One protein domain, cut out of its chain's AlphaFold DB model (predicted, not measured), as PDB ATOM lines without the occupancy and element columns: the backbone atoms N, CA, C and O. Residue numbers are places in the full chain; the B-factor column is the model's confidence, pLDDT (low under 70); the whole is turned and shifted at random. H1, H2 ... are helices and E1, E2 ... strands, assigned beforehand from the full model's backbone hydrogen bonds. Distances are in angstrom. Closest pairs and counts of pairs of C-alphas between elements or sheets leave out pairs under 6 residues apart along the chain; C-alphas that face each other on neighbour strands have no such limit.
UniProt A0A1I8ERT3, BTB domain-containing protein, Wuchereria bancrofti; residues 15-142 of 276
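Overview. This is residues 15 to 142 of the 276 residues of the protein "BTB domain-containing protein" of Wuchereria bancrofti (UniProt A0A1I8ERT3). Two twisted antiparallel sheets are partly face to face as a sandwich, E1, E7, E5, E6 in one and E2, E3, E4 in the other, with E1 near E2 along one side and H1 by E6 and E4 on the more open side. The small helix H2 is at one end of the long axis. The 128 printed residues, mostly strand by class, hold seven strands and two helices in the order E1 E2 E3 E4 E5 E6 H1 E7 H2. The whole is compact, with a radius of gyration of the C-alphas of 15.8 A, and elongated, spanning 48 by 30 by 22 A.

Along the chain. E1, residues 15 to 24, begins at C-alpha 15 (-12.153, 7.301, -47.060) and is 30.3 A long. E2 is residues 32 to 41, 29.0 A; E3 44 to 53, 29.2 A; E4 60 to 65; E5 77 to 86, 30.2 A; E6 93 to 98. H1 is residues 107 to 116, 14.1 A; E7 125 to 135, 33.0 A; H2 136 to 140, ending at C-alpha 140 (-1.731, 8.254, -46.329).

Arrangement. In the twisted sheet E1 E7 E5 E6, N 17 and O 132 are 2.8 A apart, N 80 and O 131 2.8 A, and N 83 and O 96 3.1 A. E2 E3 E4 is a meander, each strand the antiparallel neighbour of the one before, with N 35 and O 50 2.8 A apart and N 51 and O 62 2.9 A. The sheets' facing parts are 9.3 A centre to centre, their strands at 39 degrees. The closest C-alphas of E1 and E2 are those of Phe 17 and Ser 39, 6.1 A. H1 is on one face of the four-stranded sheet, making two layers, 8.9 A high over E5 and E6 and slantwise to the strands, at 34 degrees to E5 on the local plane; the closest C-alphas of E6 and H1 are those of Gly 98 and Phe 108, 5.6 A. E6, H1, E7 form a split strand-helix-strand unit, two strands running the same way with E5 between them, its crossover right-handed. H2 only grazes both sheets. In H1 and H2 every O i to N i+4 pair is within hydrogen-bond range.

Size, cuts and confidence. The C-alphas of Asp 71 and Lys 89, the two farthest apart, are 50.3 A apart. The printed part has no cut, and E4 to E5 is its long link. Mean pLDDT of the printed part is 79.8; 23 residues are under 70, among them 67 to 74.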
ATOM      1  N   LEU A  15     -11.802   7.171 -48.468       87.12
ATOM      2  CA  LEU A  15     -12.153   7.301 -47.060       87.12
ATOM      3  C   LEU A  15     -13.161   8.427 -46.910       87.12
ATOM      4  O   LEU A  15     -12.880   9.568 -47.277       87.12
ATOM      5  N   ILE A  16     -14.321   8.102 -46.343       89.44
ATOM      6  CA  ILE A  16     -15.415   9.044 -46.130       89.44
ATOM      7  C   ILE A  16     -15.612   9.224 -44.627       89.44
ATOM      8  O   ILE A  16     -15.967   8.287 -43.916       89.44
ATOM      9  N   PHE A  17     -15.434  10.452 -44.155       89.81
ATOM     10  CA  PHE A  17     -15.665  10.848 -42.772       89.81
ATOM     11  C   PHE A  17     -16.909  11.728 -42.704       89.81
ATOM     12  O   PHE A  17     -17.026  12.691 -43.460       89.81
ATOM     13  N   ILE A  18     -17.851  11.397 -41.819       89.56
ATOM     14  CA  ILE A  18     -19.094  12.151 -41.629       89.56
ATOM     15  C   ILE A  18     -19.137  12.639 -40.188       89.56
ATOM     16  O   ILE A  18     -19.209  11.840 -39.255       89.56
ATOM     17  N   HIS A  19     -19.135  13.954 -40.020       89.94
ATOM     18  CA  HIS A  19     -19.230  14.622 -38.733       89.94
ATOM     19  C   HIS A  19     -20.546  15.376 -38.652       89.94
ATOM     20  O   HIS A  19     -20.957  16.014 -39.620       89.94
ATOM     21  N   ARG A  20     -21.217  15.285 -37.506       89.31
ATOM     22  CA  ARG A  20     -22.460  16.004 -37.234       89.31
ATOM     23  C   ARG A  20     -22.288  16.821 -35.969       89.31
ATOM     24  O   ARG A  20     -21.808  16.294 -34.969       89.31
ATOM     25  N   SER A  21     -22.677  18.082 -36.028       89.00
ATOM     26  CA  SER A  21     -22.741  18.978 -34.880       89.00
ATOM     27  C   SER A  21     -24.063  19.724 -34.910       89.00
ATOM     28  O   SER A  21     -24.656  19.907 -35.973       89.00
ATOM     29  N   ALA A  22     -24.531  20.135 -33.743       89.25
ATOM     30  CA  ALA A  22     -25.728  20.941 -33.620       89.25
ATOM     31  C   ALA A  22     -25.464  22.120 -32.690       89.25
ATOM     32  O   ALA A  22     -24.626  22.027 -31.789       89.25
ATOM     33  N   PHE A  23     -26.139  23.236 -32.938       89.06
ATOM     34  CA  PHE A  23     -26.101  24.393 -32.058       89.06
ATOM     35  C   PHE A  23     -27.432  25.142 -32.090       89.06
ATOM     36  O   PHE A  23     -28.136  25.169 -33.101       89.06
ATOM     37  N   THR A  24     -27.766  25.760 -30.962       88.38
ATOM     38  CA  THR A  24     -28.979  26.562 -30.811       88.38
ATOM     39  C   THR A  24     -28.822  27.909 -31.506       88.38
ATOM     40  O   THR A  24     -27.784  28.561 -31.390       88.38
ATOM     41  N   ILE A  25     -29.876  28.333 -32.195       86.75
ATOM     42  CA  ILE A  25     -29.976  29.636 -32.844       86.75
ATOM     43  C   ILE A  25     -30.434  30.650 -31.800       86.75
ATOM     44  O   ILE A  25     -31.455  30.447 -31.143       86.75
ATOM     45  N   ALA A  26     -29.704  31.754 -31.675       82.69
ATOM     46  CA  ALA A  26     -30.165  32.929 -30.952       82.69
ATOM     47  C   ALA A  26     -30.251  34.108 -31.927       82.69
ATOM     48  O   ALA A  26     -29.334  34.363 -32.707       82.69
ATOM     49  N   TYR A  27     -31.369  34.824 -31.920       72.88
ATOM     50  CA  TYR A  27     -31.497  36.025 -32.734       72.88
ATOM     51  C   TYR A  27     -30.487  37.090 -32.273       72.88
ATOM     52  O   TYR A  27     -30.359  37.355 -31.079       72.88
ATOM     53  N   MET A  28     -29.775  37.706 -33.224       68.69
ATOM     54  CA  MET A  28     -28.637  38.608 -32.963       68.69
ATOM     55  C   MET A  28     -27.448  37.943 -32.248       68.69
ATOM     56  O   MET A  28     -26.719  38.607 -31.509       68.69
ATOM     57  N   ASP A  29     -27.232  36.643 -32.467       67.88
ATOM     58  CA  ASP A  29     -26.045  35.964 -31.956       67.88
ATOM     59  C   ASP A  29     -24.776  36.450 -32.671       67.88
ATOM     60  O   ASP A  29     -24.581  36.212 -33.861       67.88
ATOM     61  N   ASN A  30     -23.895  37.116 -31.926       68.50
ATOM     62  CA  ASN A  30     -22.562  37.499 -32.398       68.50
ATOM     63  C   ASN A  30     -21.495  36.451 -32.026       68.50
ATOM     64  O   ASN A  30     -20.299  36.703 -32.184       68.50
ATOM     65  N   ARG A  31     -21.887  35.301 -31.461       73.56
ATOM     66  CA  ARG A  31     -20.946  34.250 -31.064       73.56
ATOM     67  C   ARG A  31     -20.414  33.507 -32.283       73.56
ATOM     68  O   ARG A  31     -21.040  33.412 -33.336       73.56
ATOM     69  N   ILE A  32     -19.230  32.939 -32.091       78.12
ATOM     70  CA  ILE A  32     -18.628  32.002 -33.030       78.12
ATOM     71  C   ILE A  32     -19.139  30.608 -32.674       78.12
ATOM     72  O   ILE A  32     -18.842  30.085 -31.596       78.12
ATOM     73  N   HIS A  33     -19.879  29.985 -33.584       83.88
ATOM     74  CA  HIS A  33     -20.254  28.583 -33.439       83.88
ATOM     75  C   HIS A  33     -19.104  27.731 -33.955       83.88
ATOM     76  O   HIS A  33     -18.810  27.748 -35.148       83.88
ATOM     77  N   SER A  34     -18.439  26.998 -33.062       84.62
ATOM     78  CA  SER A  34     -17.291  26.172 -33.427       84.62
ATOM     79  C   SER A  34     -17.479  24.710 -33.045       84.62
ATOM     80  O   SER A  34     -18.097  24.376 -32.036       84.62
ATOM     81  N   ALA A  35     -16.933  23.830 -33.875       85.62
ATOM     82  CA  ALA A  35     -16.874  22.400 -33.640       85.62
ATOM     83  C   ALA A  35     -15.463  21.894 -33.936       85.62
ATOM     84  O   ALA A  35     -14.822  22.295 -34.908       85.62
ATOM     85  N   THR A  36     -14.983  20.977 -33.099       85.94
ATOM     86  CA  THR A  36     -13.729  20.263 -33.342       85.94
ATOM     87  C   THR A  36     -14.017  18.783 -33.464       85.94
ATOM     88  O   THR A  36     -14.844  18.237 -32.737       85.94
ATOM     89  N   PHE A  37     -13.365  18.134 -34.419       86.75
ATOM     90  CA  PHE A  37     -13.554  16.714 -34.687       86.75
ATOM     91  C   PHE A  37     -12.317  16.142 -35.374       86.75
ATOM     92  O   PHE A  37     -11.489  16.896 -35.877       86.75
ATOM     93  N   CYS A  38     -12.179  14.816 -35.407       83.31
ATOM     94  CA  CYS A  38     -11.040  14.167 -36.049       83.31
ATOM     95  C   CYS A  38     -11.465  13.177 -37.137       83.31
ATOM     96  O   CYS A  38     -12.410  12.410 -36.965       83.31
ATOM     97  N   SER A  39     -10.732  13.167 -38.249       84.88
ATOM     98  CA  SER A  39     -10.815  12.104 -39.255       84.88
ATOM     99  C   SER A  39      -9.697  11.104 -38.989       84.88
ATOM    100  O   SER A  39      -8.526  11.397 -39.241       84.88
ATOM    101  N   THR A  40     -10.052   9.943 -38.442       79.31
ATOM    102  CA  THR A  40      -9.095   8.909 -38.030       79.31
ATOM    103  C   THR A  40      -9.340   7.631 -38.812       79.31
ATOM    104  O   THR A  40     -10.433   7.071 -38.757       79.31
ATOM    105  N   TYR A  41      -8.318   7.149 -39.513       75.00
ATOM    106  CA  TYR A  41      -8.363   5.849 -40.172       75.00
ATOM    107  C   TYR A  41      -6.977   5.203 -40.169       75.00
ATOM    108  O   TYR A  41      -5.977   5.838 -40.513       75.00
ATOM    109  N   GLY A  42      -6.925   3.937 -39.746       70.44
ATOM    110  CA  GLY A  42      -5.673   3.245 -39.465       70.44
ATOM    111  C   GLY A  42      -4.848   4.007 -38.430       70.44
ATOM    112  O   GLY A  42      -5.292   4.256 -37.309       70.44
ATOM    113  N   SER A  43      -3.639   4.384 -38.824       60.91
ATOM    114  CA  SER A  43      -2.649   5.004 -37.954       60.91
ATOM    115  C   SER A  43      -2.571   6.538 -38.095       60.91
ATOM    116  O   SER A  43      -1.942   7.211 -37.275       60.91
ATOM    117  N   ARG A  44      -3.279   7.122 -39.077       70.12
ATOM    118  CA  ARG A  44      -3.370   8.577 -39.267       70.12
ATOM    119  C   ARG A  44      -4.628   9.143 -38.611       70.12
ATOM    120  O   ARG A  44      -5.724   8.595 -38.735       70.12
ATOM    121  N   SER A  45      -4.466  10.289 -37.954       76.38
ATOM    122  CA  SER A  45      -5.556  11.096 -37.405       76.38
ATOM    123  C   SER A  45      -5.338  12.562 -37.759       76.38
ATOM    124  O   SER A  45      -4.254  13.086 -37.509       76.38
ATOM    125  N   ILE A  46      -6.354  13.212 -38.323       79.00
ATOM    126  CA  ILE A  46      -6.332  14.638 -38.667       79.00
ATOM    127  C   ILE A  46      -7.358  15.357 -37.797       79.00
ATOM    128  O   ILE A  46      -8.540  15.021 -37.852       79.00
ATOM    129  N   ASP A  47      -6.901  16.326 -37.005       83.50
ATOM    130  CA  ASP A  47      -7.762  17.160 -36.166       83.50
ATOM    131  C   ASP A  47      -8.260  18.376 -36.962       83.50
ATOM    132  O   ASP A  47      -7.472  19.189 -37.454       83.50
ATOM    133  N   TRP A  48      -9.576  18.518 -37.051       85.44
ATOM    134  CA  TRP A  48     -10.272  19.594 -37.741       85.44
ATOM    135  C   TRP A  48     -10.884  20.585 -36.759       85.44
ATOM    136  O   TRP A  48     -11.271  20.254 -35.634       85.44
ATOM    137  N   PHE A  49     -11.003  21.811 -37.237       86.62
ATOM    138  CA  PHE A  49     -11.688  22.919 -36.611       86.62
ATOM    139  C   PHE A  49     -12.653  23.512 -37.634       86.62
ATOM    140  O   PHE A  49     -12.240  23.890 -38.727       86.62
ATOM    141  N   PHE A  50     -13.934  23.550 -37.296       87.94
ATOM    142  CA  PHE A  50     -14.979  24.180 -38.088       87.94
ATOM    143  C   PHE A  50     -15.553  25.350 -37.299       87.94
ATOM    144  O   PHE A  50     -15.915  25.161 -36.138       87.94
ATOM    145  N   ASP A  51     -15.661  26.523 -37.909       88.06
ATOM    146  CA  ASP A  51     -16.228  27.721 -37.299       88.06
ATOM    147  C   ASP A  51     -17.185  28.465 -38.241       88.06
ATOM    148  O   ASP A  51     -16.948  28.596 -39.442       88.06
ATOM    149  N   ILE A  52     -18.281  28.961 -37.662       88.25
ATOM    150  CA  ILE A  52     -19.180  29.953 -38.254       88.25
ATOM    151  C   ILE A  52     -19.052  31.217 -37.405       88.25
ATOM    152  O   ILE A  52     -19.486  31.243 -36.253       88.25
ATOM    153  N   SER A  53     -18.429  32.245 -37.972       86.69
ATOM    154  CA  SER A  53     -18.367  33.588 -37.405       86.69
ATOM    155  C   SER A  53     -19.569  34.390 -37.884       86.69
ATOM    156  O   SER A  53     -19.709  34.646 -39.081       86.69
ATOM    157  N   CYS A  54     -20.415  34.799 -36.940       79.44
ATOM    158  CA  CYS A  54     -21.563  35.673 -37.185       79.44
ATOM    159  C   CYS A  54     -21.228  37.164 -37.023       79.44
ATOM    160  O   CYS A  54     -22.135  37.992 -36.964       79.44
ATOM    161  N   ASP A  55     -19.941  37.528 -36.957       77.50
ATOM    162  CA  ASP A  55     -19.536  38.933 -36.917       77.50
ATOM    163  C   ASP A  55     -20.001  39.656 -38.188       77.50
ATOM    164  O   ASP A  55     -19.629  39.298 -39.305       77.50
ATOM    165  N   ARG A  56     -20.789  40.719 -38.014       67.50
ATOM    166  CA  ARG A  56     -21.323  41.542 -39.108       67.50
ATOM    167  C   ARG A  56     -20.242  42.207 -39.956       67.50
ATOM    168  O   ARG A  56     -20.533  42.591 -41.083       67.50
ATOM    169  N   ARG A  57     -19.034  42.400 -39.419       73.44
ATOM    170  CA  ARG A  57     -17.921  43.028 -40.152       73.44
ATOM    171  C   ARG A  57     -17.172  42.042 -41.042       73.44
ATOM    172  O   ARG A  57     -16.558  42.464 -42.016       73.44
ATOM    173  N   SER A  58     -17.215  40.757 -40.702       77.88
ATOM    174  CA  SER A  58     -16.511  39.691 -41.417       77.88
ATOM    175  C   SER A  58     -17.186  38.337 -41.160       77.88
ATOM    176  O   SER A  58     -16.644  37.512 -40.406       77.88
ATOM    177  N   PRO A  59     -18.384  38.101 -41.730       83.06
ATOM    178  CA  PRO A  59     -19.056  36.821 -41.583       83.06
ATOM    179  C   PRO A  59     -18.246  35.747 -42.313       83.06
ATOM    180  O   PRO A  59     -17.856  35.920 -43.463       83.06
ATOM    181  N   GLN A  60     -17.962  34.627 -41.649       86.62
ATOM    182  CA  GLN A  60     -17.114  33.585 -42.233       86.62
ATOM    183  C   GLN A  60     -17.595  32.193 -41.851       86.62
ATOM    184  O   GLN A  60     -18.008  31.956 -40.720       86.62
ATOM    185  N   ILE A  61     -17.481  31.255 -42.790       87.69
ATOM    186  CA  ILE A  61     -17.645  29.823 -42.538       87.69
ATOM    187  C   ILE A  61     -16.378  29.129 -43.002       87.69
ATOM    188  O   ILE A  61     -16.062  29.121 -44.197       87.69
ATOM    189  N   ARG A  62     -15.646  28.540 -42.062       85.56
ATOM    190  CA  ARG A  62     -14.357  27.928 -42.352       85.56
ATOM    191  C   ARG A  62     -14.272  26.534 -41.751       85.56
ATOM    192  O   ARG A  62     -14.777  26.232 -40.677       85.56
ATOM    193  N   LEU A  63     -13.596  25.670 -42.497       84.25
ATOM    194  CA  LEU A  63     -13.036  24.429 -41.996       84.25
ATOM    195  C   LEU A  63     -11.516  24.538 -42.133       84.25
ATOM    196  O   LEU A  63     -11.011  24.890 -43.194       84.25
ATOM    197  N   ALA A  64     -10.787  24.249 -41.067       80.12
ATOM    198  CA  ALA A  64      -9.335  24.299 -41.020       80.12
ATOM    199  C   ALA A  64      -8.785  23.096 -40.247       80.12
ATOM    200  O   ALA A  64      -9.475  22.491 -39.429       80.12
ATOM    201  N   GLN A  65      -7.525  22.746 -40.484       76.12
ATOM    202  CA  GLN A  65      -6.820  21.775 -39.652       76.12
ATOM    203  C   GLN A  65      -6.324  22.479 -38.380       76.12
ATOM    204  O   GLN A  65      -5.687  23.528 -38.462       76.12
ATOM    205  N   ARG A  66      -6.612  21.918 -37.197       70.19
ATOM    206  CA  ARG A  66      -6.418  22.596 -35.897       70.19
ATOM    207  C   ARG A  66      -4.942  22.827 -35.536       70.19
ATOM    208  O   ARG A  66      -4.649  23.714 -34.744       70.19
ATOM    209  N   ARG A  67      -4.012  22.075 -36.131       60.78
ATOM    210  CA  ARG A  67      -2.554  22.287 -36.061       60.78
ATOM    211  C   ARG A  67      -1.904  21.688 -37.305       60.78
ATOM    212  O   ARG A  67      -1.986  20.480 -37.517       60.78
ATOM    213  N   MET A  68      -1.252  22.524 -38.105       53.59
ATOM    214  CA  MET A  68      -0.374  22.066 -39.180       53.59
ATOM    215  C   MET A  68       0.965  21.681 -38.553       53.59
ATOM    216  O   MET A  68       1.617  22.519 -37.928       53.59
ATOM    217  N   ARG A  69       1.394  20.425 -38.697       53.56
ATOM    218  CA  ARG A  69       2.808  20.125 -38.464       53.56
ATOM    219  C   ARG A  69       3.615  20.688 -39.630       53.56
ATOM    220  O   ARG A  69       3.175  20.619 -40.774       53.56
ATOM    221  N   ILE A  70       4.802  21.228 -39.357       52.59
ATOM    222  CA  ILE A  70       5.700  21.808 -40.380       52.59
ATOM    223  C   ILE A  70       6.018  20.786 -41.501       52.59
ATOM    224  O   ILE A  70       6.308  21.154 -42.645       52.59
ATOM    225  N   ASP A  71       5.921  19.495 -41.187       52.22
ATOM    226  CA  ASP A  71       6.193  18.346 -42.045       52.22
ATOM    227  C   ASP A  71       4.944  17.645 -42.615       52.22
ATOM    228  O   ASP A  71       5.082  16.599 -43.249       52.22
ATOM    229  N   GLU A  72       3.745  18.211 -42.486       56.66
ATOM    230  CA  GLU A  72       2.535  17.681 -43.130       56.66
ATOM    231  C   GLU A  72       2.076  18.579 -44.285       56.66
ATOM    232  O   GLU A  72       2.021  19.805 -44.174       56.66
ATOM    233  N   THR A  73       1.739  17.970 -45.423       58.75
ATOM    234  CA  THR A  73       0.962  18.625 -46.484       58.75
ATOM    235  C   THR A  73      -0.520  18.347 -46.278       58.75
ATOM    236  O   THR A  73      -0.907  17.240 -45.894       58.75
ATOM    237  N   TYR A  74      -1.361  19.343 -46.579       64.88
ATOM    238  CA  TYR A  74      -2.810  19.164 -46.608       64.88
ATOM    239  C   TYR A  74      -3.159  18.010 -47.555       64.88
ATOM    240  O   TYR A  74      -2.826  18.089 -48.744       64.88
ATOM    241  N   PRO A  75      -3.796  16.928 -47.071       71.56
ATOM    242  CA  PRO A  75      -4.253  15.890 -47.971       71.56
ATOM    243  C   PRO A  75      -5.335  16.482 -48.869       71.56
ATOM    244  O   PRO A  75      -6.303  17.071 -48.390       71.56
ATOM    245  N   SER A  76      -5.168  16.334 -50.180       77.19
ATOM    246  CA  SER A  76      -6.198  16.738 -51.126       77.19
ATOM    247  C   SER A  76      -7.402  15.807 -51.011       77.19
ATOM    248  O   SER A  76      -7.272  14.575 -50.993       77.19
ATOM    249  N   GLY A  77      -8.579  16.414 -50.925       81.06
ATOM    250  CA  GLY A  77      -9.848  15.730 -50.744       81.06
ATOM    251  C   GLY A  77     -11.021  16.627 -51.115       81.06
ATOM    252  O   GLY A  77     -10.842  17.793 -51.467       81.06
ATOM    253  N   PHE A  78     -12.221  16.068 -51.027       82.25
ATOM    254  CA  PHE A  78     -13.474  16.773 -51.264       82.25
ATOM    255  C   PHE A  78     -14.215  16.980 -49.954       82.25
ATOM    256  O   PHE A  78     -14.216  16.113 -49.080       82.25
ATOM    257  N   ILE A  79     -14.863  18.133 -49.820       84.56
ATOM    258  CA  ILE A  79     -15.618  18.487 -48.622       84.56
ATOM    259  C   ILE A  79     -17.012  18.893 -49.043       84.56
ATOM    260  O   ILE A  79     -17.181  19.735 -49.918       84.56
ATOM    261  N   LEU A  80     -17.992  18.292 -48.383       85.00
ATOM    262  CA  LEU A  80     -19.400  18.560 -48.574       85.00
ATOM    263  C   LEU A  80     -19.993  18.987 -47.236       85.00
ATOM    264  O   LEU A  80     -20.063  18.203 -46.288       85.00
ATOM    265  N   LEU A  81     -20.428  20.235 -47.168       85.62
ATOM    266  CA  LEU A  81     -21.140  20.791 -46.030       85.62
ATOM    267  C   LEU A  81     -22.625  20.642 -46.285       85.62
ATOM    268  O   LEU A  81     -23.080  20.971 -47.372       85.62
ATOM    269  N   LYS A  82     -23.387  20.183 -45.300       86.31
ATOM    270  CA  LYS A  82     -24.848  20.215 -45.321       86.31
ATOM    271  C   LYS A  82     -25.354  20.800 -44.024       86.31
ATOM    272  O   LYS A  82     -24.794  20.490 -42.980       86.31
ATOM    273  N   TYR A  83     -26.419  21.584 -44.065       88.12
ATOM    274  CA  TYR A  83     -27.107  21.974 -42.838       88.12
ATOM    275  C   TYR A  83     -28.612  21.806 -42.986       88.12
ATOM    276  O   TYR A  83     -29.135  21.840 -44.103       88.12
ATOM    277  N   TYR A  84     -29.288  21.608 -41.860       87.00
ATOM    278  CA  TYR A  84     -30.708  21.885 -41.731       87.00
ATOM    279  C   TYR A  84     -30.985  22.657 -40.447       87.00
ATOM    280  O   TYR A  84     -30.288  22.472 -39.454       87.00
ATOM    281  N   ALA A  85     -31.986  23.530 -40.475       85.06
ATOM    282  CA  ALA A  85     -32.425  24.291 -39.310       85.06
ATOM    283  C   ALA A  85     -33.888  23.993 -38.989       85.06
ATOM    284  O   ALA A  85     -34.670  23.830 -39.925       85.06
ATOM    285  N   VAL A  86     -34.235  23.942 -37.702       84.94
ATOM    286  CA  VAL A  86     -35.601  23.759 -37.186       84.94
ATOM    287  C   VAL A  86     -35.969  24.963 -36.323       84.94
ATOM    288  O   VAL A  86     -35.191  25.359 -35.456       84.94
ATOM    289  N   SER A  87     -37.139  25.558 -36.562       82.88
ATOM    290  CA  SER A  87     -37.670  26.660 -35.749       82.88
ATOM    291  C   SER A  87     -38.357  26.144 -34.481       82.88
ATOM    292  O   SER A  87     -38.976  25.085 -34.481       82.88
ATOM    293  N   ARG A  88     -38.314  26.936 -33.402       74.12
ATOM    294  CA  ARG A  88     -39.082  26.668 -32.177       74.12
ATOM    295  C   ARG A  88     -40.584  26.928 -32.341       74.12
ATOM    296  O   ARG A  88     -41.384  26.366 -31.600       74.12
ATOM    297  N   LYS A  89     -40.966  27.818 -33.265       67.50
ATOM    298  CA  LYS A  89     -42.360  28.252 -33.438       67.50
ATOM    299  C   LYS A  89     -43.183  27.248 -34.257       67.50
ATOM    300  O   LYS A  89     -44.373  27.176 -34.001       67.50
ATOM    301  N   TYR A  90     -42.563  26.474 -35.162       60.28
ATOM    302  CA  TYR A  90     -43.143  25.371 -35.961       60.28
ATOM    303  C   TYR A  90     -42.013  24.496 -36.561       60.28
ATOM    304  O   TYR A  90     -40.917  25.004 -36.792       60.28
ATOM    305  N   ASP A  91     -42.283  23.222 -36.894       60.25
ATOM    306  CA  ASP A  91     -41.343  22.222 -37.463       60.25
ATOM    307  C   ASP A  91     -40.861  22.521 -38.911       60.25
ATOM    308  O   ASP A  91     -40.823  21.659 -39.795       60.25
ATOM    309  N   GLN A  92     -40.481  23.761 -39.211       64.56
ATOM    310  CA  GLN A  92     -39.976  24.130 -40.529       64.56
ATOM    311  C   GLN A  92     -38.496  23.751 -40.668       64.56
ATOM    312  O   GLN A  92     -37.638  24.338 -40.010       64.56
ATOM    313  N   LYS A  93     -38.204  22.791 -41.559       71.44
ATOM    314  CA  LYS A  93     -36.846  22.324 -41.893       71.44
ATOM    315  C   LYS A  93     -36.319  22.985 -43.165       71.44
ATOM    316  O   LYS A  93     -36.946  22.867 -44.215       71.44
ATOM    317  N   ARG A  94     -35.136  23.610 -43.105       74.94
ATOM    318  CA  ARG A  94     -34.466  24.193 -44.289       74.94
ATOM    319  C   ARG A  94     -33.139  23.494 -44.616       74.94
ATOM    320  O   ARG A  94     -32.166  23.785 -43.931       74.94
ATOM    321  N   PRO A  95     -33.067  22.608 -45.629       78.38
ATOM    322  CA  PRO A  95     -31.828  21.930 -46.010       78.38
ATOM    323  C   PRO A  95     -30.969  22.767 -46.971       78.38
ATOM    324  O   PRO A  95     -31.497  23.518 -47.789       78.38
ATOM    325  N   PHE A  96     -29.647  22.589 -46.931       78.81
ATOM    326  CA  PHE A  96     -28.726  23.183 -47.909       78.81
ATOM    327  C   PHE A  96     -27.392  22.398 -48.013       78.81
ATOM    328  O   PHE A  96     -27.060  21.672 -47.077       78.81
ATOM    329  N   THR A  97     -26.626  22.504 -49.122       79.62
ATOM    330  CA  THR A  97     -25.323  21.818 -49.344       79.62
ATOM    331  C   THR A  97     -24.229  22.663 -50.055       79.62
ATOM    332  O   THR A  97     -24.534  23.262 -51.074       79.62
ATOM    333  N   GLY A  98     -22.957  22.680 -49.600       67.56
ATOM    334  CA  GLY A  98     -21.868  23.536 -50.147       67.56
ATOM    335  C   GLY A  98     -20.433  22.970 -50.038       67.56
ATOM    336  O   GLY A  98     -20.236  21.906 -49.450       67.56
ATOM    337  N   LEU A  99     -19.440  23.674 -50.614       61.97
ATOM    338  CA  LEU A  99     -18.019  23.270 -50.733       61.97
ATOM    339  C   LEU A  99     -17.072  24.212 -49.934       61.97
ATOM    340  O   LEU A  99     -17.463  25.313 -49.564       61.97
ATOM    341  N   PHE A 100     -15.858  23.742 -49.617       69.00
ATOM    342  CA  PHE A 100     -14.844  24.339 -48.711       69.00
ATOM    343  C   PHE A 100     -14.500  25.835 -48.927       69.00
ATOM    344  O   PHE A 100     -14.560  26.300 -50.055       69.00
ATOM    345  N   VAL A 101     -14.088  26.534 -47.846       67.31
ATOM    346  CA  VAL A 101     -14.174  28.005 -47.622       67.31
ATOM    347  C   VAL A 101     -15.367  28.577 -48.351       67.31
ATOM    348  O   VAL A 101     -15.271  28.992 -49.500       67.31
ATOM    349  N   VAL A 102     -16.500  28.549 -47.659       80.12
ATOM    350  CA  VAL A 102     -17.776  28.875 -48.270       80.12
ATOM    351  C   VAL A 102     -17.716  30.314 -48.792       80.12
ATOM    352  O   VAL A 102     -17.629  31.230 -47.971       80.12
ATOM    353  N   PRO A 103     -17.764  30.524 -50.120       83.31
ATOM    354  CA  PRO A 103     -17.742  31.864 -50.685       83.31
ATOM    355  C   PRO A 103     -18.952  32.661 -50.196       83.31
ATOM    356  O   PRO A 103     -20.053  32.104 -50.098       83.31
ATOM    357  N   GLU A 104     -18.772  33.947 -49.897       83.88
ATOM    358  CA  GLU A 104     -19.850  34.813 -49.392       83.88
ATOM    359  C   GLU A 104     -21.022  34.935 -50.382       83.88
ATOM    360  O   GLU A 104     -22.184  35.105 -50.005       83.88
ATOM    361  N   ASP A 105     -20.728  34.807 -51.674       83.62
ATOM    362  CA  ASP A 105     -21.693  34.827 -52.765       83.62
ATOM    363  C   ASP A 105     -22.409  33.484 -52.974       83.62
ATOM    364  O   ASP A 105     -23.432  33.442 -53.663       83.62
ATOM    365  N   SER A 106     -21.936  32.404 -52.346       86.00
ATOM    366  CA  SER A 106     -22.562  31.093 -52.475       86.00
ATOM    367  C   SER A 106     -23.953  31.057 -51.843       86.00
ATOM    368  O   SER A 106     -24.239  31.666 -50.805       86.00
ATOM    369  N   GLU A 107     -24.831  30.250 -52.436       84.94
ATOM    370  CA  GLU A 107     -26.169  30.024 -51.892       84.94
ATOM    371  C   GLU A 107     -26.104  29.392 -50.484       84.94
ATOM    372  O   GLU A 107     -26.966  29.675 -49.654       84.94
ATOM    373  N   PHE A 108     -25.028  28.649 -50.162       87.12
ATOM    374  CA  PHE A 108     -24.791  28.113 -48.812       87.12
ATOM    375  C   PHE A 108     -24.712  29.214 -47.792       87.12
ATOM    376  O   PHE A 108     -25.454  29.210 -46.809       87.12
ATOM    377  N   PHE A 109     -23.796  30.137 -48.050       88.50
ATOM    378  CA  PHE A 109     -23.479  31.226 -47.161       88.50
ATOM    379  C   PHE A 109     -24.714  32.083 -46.925       88.50
ATOM    380  O   PHE A 109     -25.153  32.273 -45.792       88.50
ATOM    381  N   ARG A 110     -25.360  32.511 -48.011       88.12
ATOM    382  CA  ARG A 110     -26.571  33.331 -47.932       88.12
ATOM    383  C   ARG A 110     -27.685  32.611 -47.182       88.12
ATOM    384  O   ARG A 110     -28.330  33.198 -46.323       88.12
ATOM    385  N   SER A 111     -27.906  31.331 -47.471       88.56
ATOM    386  CA  SER A 111     -28.976  30.543 -46.859       88.56
ATOM    387  C   SER A 111     -28.784  30.378 -45.349       88.56
ATOM    388  O   SER A 111     -29.724  30.629 -44.587       88.56
ATOM    389  N   ILE A 112     -27.583  29.996 -44.901       88.50
ATOM    390  CA  ILE A 112     -27.317  29.786 -43.473       88.50
ATOM    391  C   ILE A 112     -27.350  31.108 -42.707       88.50
ATOM    392  O   ILE A 112     -28.043  31.186 -41.698       88.50
ATOM    393  N   PHE A 113     -26.733  32.181 -43.215       88.94
ATOM    394  CA  PHE A 113     -26.779  33.479 -42.542       88.94
ATOM    395  C   PHE A 113     -28.185  34.080 -42.528       88.94
ATOM    396  O   PHE A 113     -28.585  34.616 -41.501       88.94
ATOM    397  N   ASN A 114     -28.980  33.926 -43.590       87.88
ATOM    398  CA  ASN A 114     -30.389  34.336 -43.562       87.88
ATOM    399  C   ASN A 114     -31.188  33.572 -42.499       87.88
ATOM    400  O   ASN A 114     -32.093  34.131 -41.889       87.88
ATOM    401  N   THR A 115     -30.859  32.299 -42.276       88.06
ATOM    402  CA  THR A 115     -31.508  31.473 -41.252       88.06
ATOM    403  C   THR A 115     -31.092  31.909 -39.846       88.06
ATOM    404  O   THR A 115     -31.956  32.100 -38.996       88.06
ATOM    405  N   LEU A 116     -29.798  32.154 -39.621       87.00
ATOM    406  CA  LEU A 116     -29.264  32.624 -38.338       87.00
ATOM    407  C   LEU A 116     -29.770  34.028 -37.964       87.00
ATOM    408  O   LEU A 116     -30.020  34.303 -36.795       87.00
ATOM    409  N   HIS A 117     -29.978  34.905 -38.950       86.38
ATOM    410  CA  HIS A 117     -30.499  36.261 -38.741       86.38
ATOM    411  C   HIS A 117     -32.035  36.351 -38.771       86.38
ATOM    412  O   HIS A 117     -32.589  37.446 -38.666       86.38
ATOM    413  N   SER A 118     -32.747  35.233 -38.922       85.06
ATOM    414  CA  SER A 118     -34.208  35.226 -38.971       85.06
ATOM    415  C   SER A 118     -34.812  35.049 -37.578       85.06
ATOM    416  O   SER A 118     -34.573  34.048 -36.907       85.06
ATOM    417  N   GLN A 119     -35.694  35.972 -37.176       86.25
ATOM    418  CA  GLN A 119     -36.476  35.850 -35.936       86.25
ATOM    419  C   GLN A 119     -37.364  34.597 -35.901       86.25
ATOM    420  O   GLN A 119     -37.768  34.147 -34.830       86.25
ATOM    421  N   THR A 120     -37.694  34.027 -37.063       86.25
ATOM    422  CA  THR A 120     -38.496  32.805 -37.156       86.25
ATOM    423  C   THR A 120     -37.777  31.621 -36.525       86.25
ATOM    424  O   THR A 120     -38.430  30.752 -35.959       86.25
ATOM    425  N   PHE A 121     -36.447  31.586 -36.591       85.94
ATOM    426  CA  PHE A 121     -35.636  30.472 -36.106       85.94
ATOM    427  C   PHE A 121     -35.066  30.695 -34.700       85.94
ATOM    428  O   PHE A 121     -34.318  29.853 -34.214       85.94
ATOM    429  N   ASP A 122     -35.438  31.785 -34.025       87.62
ATOM    430  CA  ASP A 122     -34.963  32.092 -32.675       87.62
ATOM    431  C   ASP A 122     -35.320  30.987 -31.663       87.62
ATOM    432  O   ASP A 122     -36.457  30.503 -31.608       87.62
ATOM    433  N   GLY A 123     -34.327  30.557 -30.883       84.69
ATOM    434  CA  GLY A 123     -34.423  29.417 -29.969       84.69
ATOM    435  C   GLY A 123     -34.547  28.051 -30.656       84.69
ATOM    436  O   GLY A 123     -34.794  27.061 -29.970       84.69
ATOM    437  N   GLY A 124     -34.425  27.999 -31.985       88.12
ATOM    438  CA  GLY A 124     -34.368  26.778 -32.784       88.12
ATOM    439  C   GLY A 124     -32.980  26.134 -32.792       88.12
ATOM    440  O   GLY A 124     -32.078  26.551 -32.068       88.12
ATOM    441  N   GLU A 125     -32.785  25.127 -33.639       89.00
ATOM    442  CA  GLU A 125     -31.518  24.389 -33.743       89.00
ATOM    443  C   GLU A 125     -31.046  24.304 -35.197       89.00
ATOM    444  O   GLU A 125     -31.835  24.015 -36.100       89.00
ATOM    445  N   VAL A 126     -29.748  24.530 -35.423       88.62
ATOM    446  CA  VAL A 126     -29.061  24.161 -36.666       88.62
ATOM    447  C   VAL A 126     -28.314  22.865 -36.434       88.62
ATOM    448  O   VAL A 126     -27.484  22.781 -35.534       88.62
ATOM    449  N   VAL A 127     -28.530  21.892 -37.313       89.44
ATOM    450  CA  VAL A 127     -27.713  20.687 -37.397       89.44
ATOM    451  C   VAL A 127     -26.864  20.755 -38.655       89.44
ATOM    452  O   VAL A 127     -27.362  20.748 -39.783       89.44
ATOM    453  N   LEU A 128     -25.556  20.789 -38.453       89.44
ATOM    454  CA  LEU A 128     -24.551  20.780 -39.494       89.44
ATOM    455  C   LEU A 128     -24.003  19.365 -39.677       89.44
ATOM    456  O   LEU A 128     -23.684  18.659 -38.724       89.44
ATOM    457  N   THR A 129     -23.845  18.958 -40.929       88.94
ATOM    458  CA  THR A 129     -23.130  17.753 -41.332       88.94
ATOM    459  C   THR A 129     -21.950  18.135 -42.214       88.94
ATOM    460  O   THR A 129     -22.125  18.729 -43.275       88.94
ATOM    461  N   VAL A 130     -20.747  17.744 -41.809       88.94
ATOM    462  CA  VAL A 130     -19.522  17.879 -42.599       88.94
ATOM    463  C   VAL A 130     -19.129  16.496 -43.096       88.94
ATOM    464  O   VAL A 130     -18.842  15.603 -42.300       88.94
ATOM    465  N   ARG A 131     -19.120  16.306 -44.413       88.88
ATOM    466  CA  ARG A 131     -18.615  15.091 -45.054       88.88
ATOM    467  C   ARG A 131     -17.282  15.400 -45.721       88.88
ATOM    468  O   ARG A 131     -17.224  16.256 -46.597       88.88
ATOM    469  N   ILE A 132     -16.234  14.692 -45.321       88.81
ATOM    470  CA  ILE A 132     -14.879  14.837 -45.856       88.81
ATOM    471  C   ILE A 132     -14.498  13.538 -46.555       88.81
ATOM    472  O   ILE A 132     -14.659  12.459 -45.985       88.81
ATOM    473  N   ILE A 133     -14.023  13.640 -47.789       88.56
ATOM    474  CA  ILE A 133     -13.696  12.507 -48.649       88.56
ATOM    475  C   ILE A 133     -12.237  12.622 -49.067       88.56
ATOM    476  O   ILE A 133     -11.822  13.643 -49.615       88.56
ATOM    477  N   PHE A 134     -11.465  11.564 -48.849       86.69
ATOM    478  CA  PHE A 134     -10.084  11.468 -49.306       86.69
ATOM    479  C   PHE A 134      -9.894  10.239 -50.172       86.69
ATOM    480  O   PHE A 134     -10.395   9.171 -49.835       86.69
ATOM    481  N   LYS A 135      -9.049  10.343 -51.201       86.06
ATOM    482  CA  LYS A 135      -8.427   9.138 -51.758       86.06
ATOM    483  C   LYS A 135      -7.496   8.540 -50.712       86.06
ATOM    484  O   LYS A 135      -6.721   9.283 -50.104       86.06
ATOM    485  N   VAL A 136      -7.502   7.220 -50.547       82.06
ATOM    486  CA  VAL A 136      -6.649   6.497 -49.585       82.06
ATOM    487  C   VAL A 136      -5.184   6.901 -49.757       82.06
ATOM    488  O   VAL A 136      -4.530   7.298 -48.795       82.06
ATOM    489  N   LYS A 137      -4.689   6.949 -50.998       79.31
ATOM    490  CA  LYS A 137      -3.318   7.395 -51.296       79.31
ATOM    491  C   LYS A 137      -3.005   8.827 -50.842       79.31
ATOM    492  O   LYS A 137      -1.879   9.088 -50.450       79.31
ATOM    493  N   ASN A 138      -3.971   9.746 -50.846       80.00
ATOM    494  CA  ASN A 138      -3.764  11.130 -50.398       80.00
ATOM    495  C   ASN A 138      -3.877  11.230 -48.873       80.00
ATOM    496  O   ASN A 138      -3.124  11.965 -48.229       80.00
ATOM    497  N   PHE A 139      -4.794  10.451 -48.291       77.50
ATOM    498  CA  PHE A 139      -4.942  10.334 -46.848       77.50
ATOM    499  C   PHE A 139      -3.750   9.638 -46.196       77.50
ATOM    500  O   PHE A 139      -3.510   9.874 -45.028       77.50
ATOM    501  N   PHE A 140      -2.951   8.841 -46.901       73.56
ATOM    502  CA  PHE A 140      -1.731   8.254 -46.329       73.56
ATOM    503  C   PHE A 140      -0.429   8.855 -46.885       73.56
ATOM    504  O   PHE A 140       0.555   8.954 -46.160       73.56
ATOM    505  N   GLY A 141      -0.407   9.319 -48.135       60.56
ATOM    506  CA  GLY A 141       0.812   9.652 -48.885       60.56
ATOM    507  C   GLY A 141       1.358  11.075 -48.734       60.56
ATOM    508  O   GLY A 141       2.086  11.529 -49.609       60.56
ATOM    509  N   MET A 142       1.007  11.804 -47.671       55.12
ATOM    510  CA  MET A 142       1.310  13.242 -47.515       55.12
ATOM    511  C   MET A 142       2.071  13.558 -46.212       55.12
ATOM    512  O   MET A 142       1.780  14.536 -45.525       55.12
TER     513      MET A 142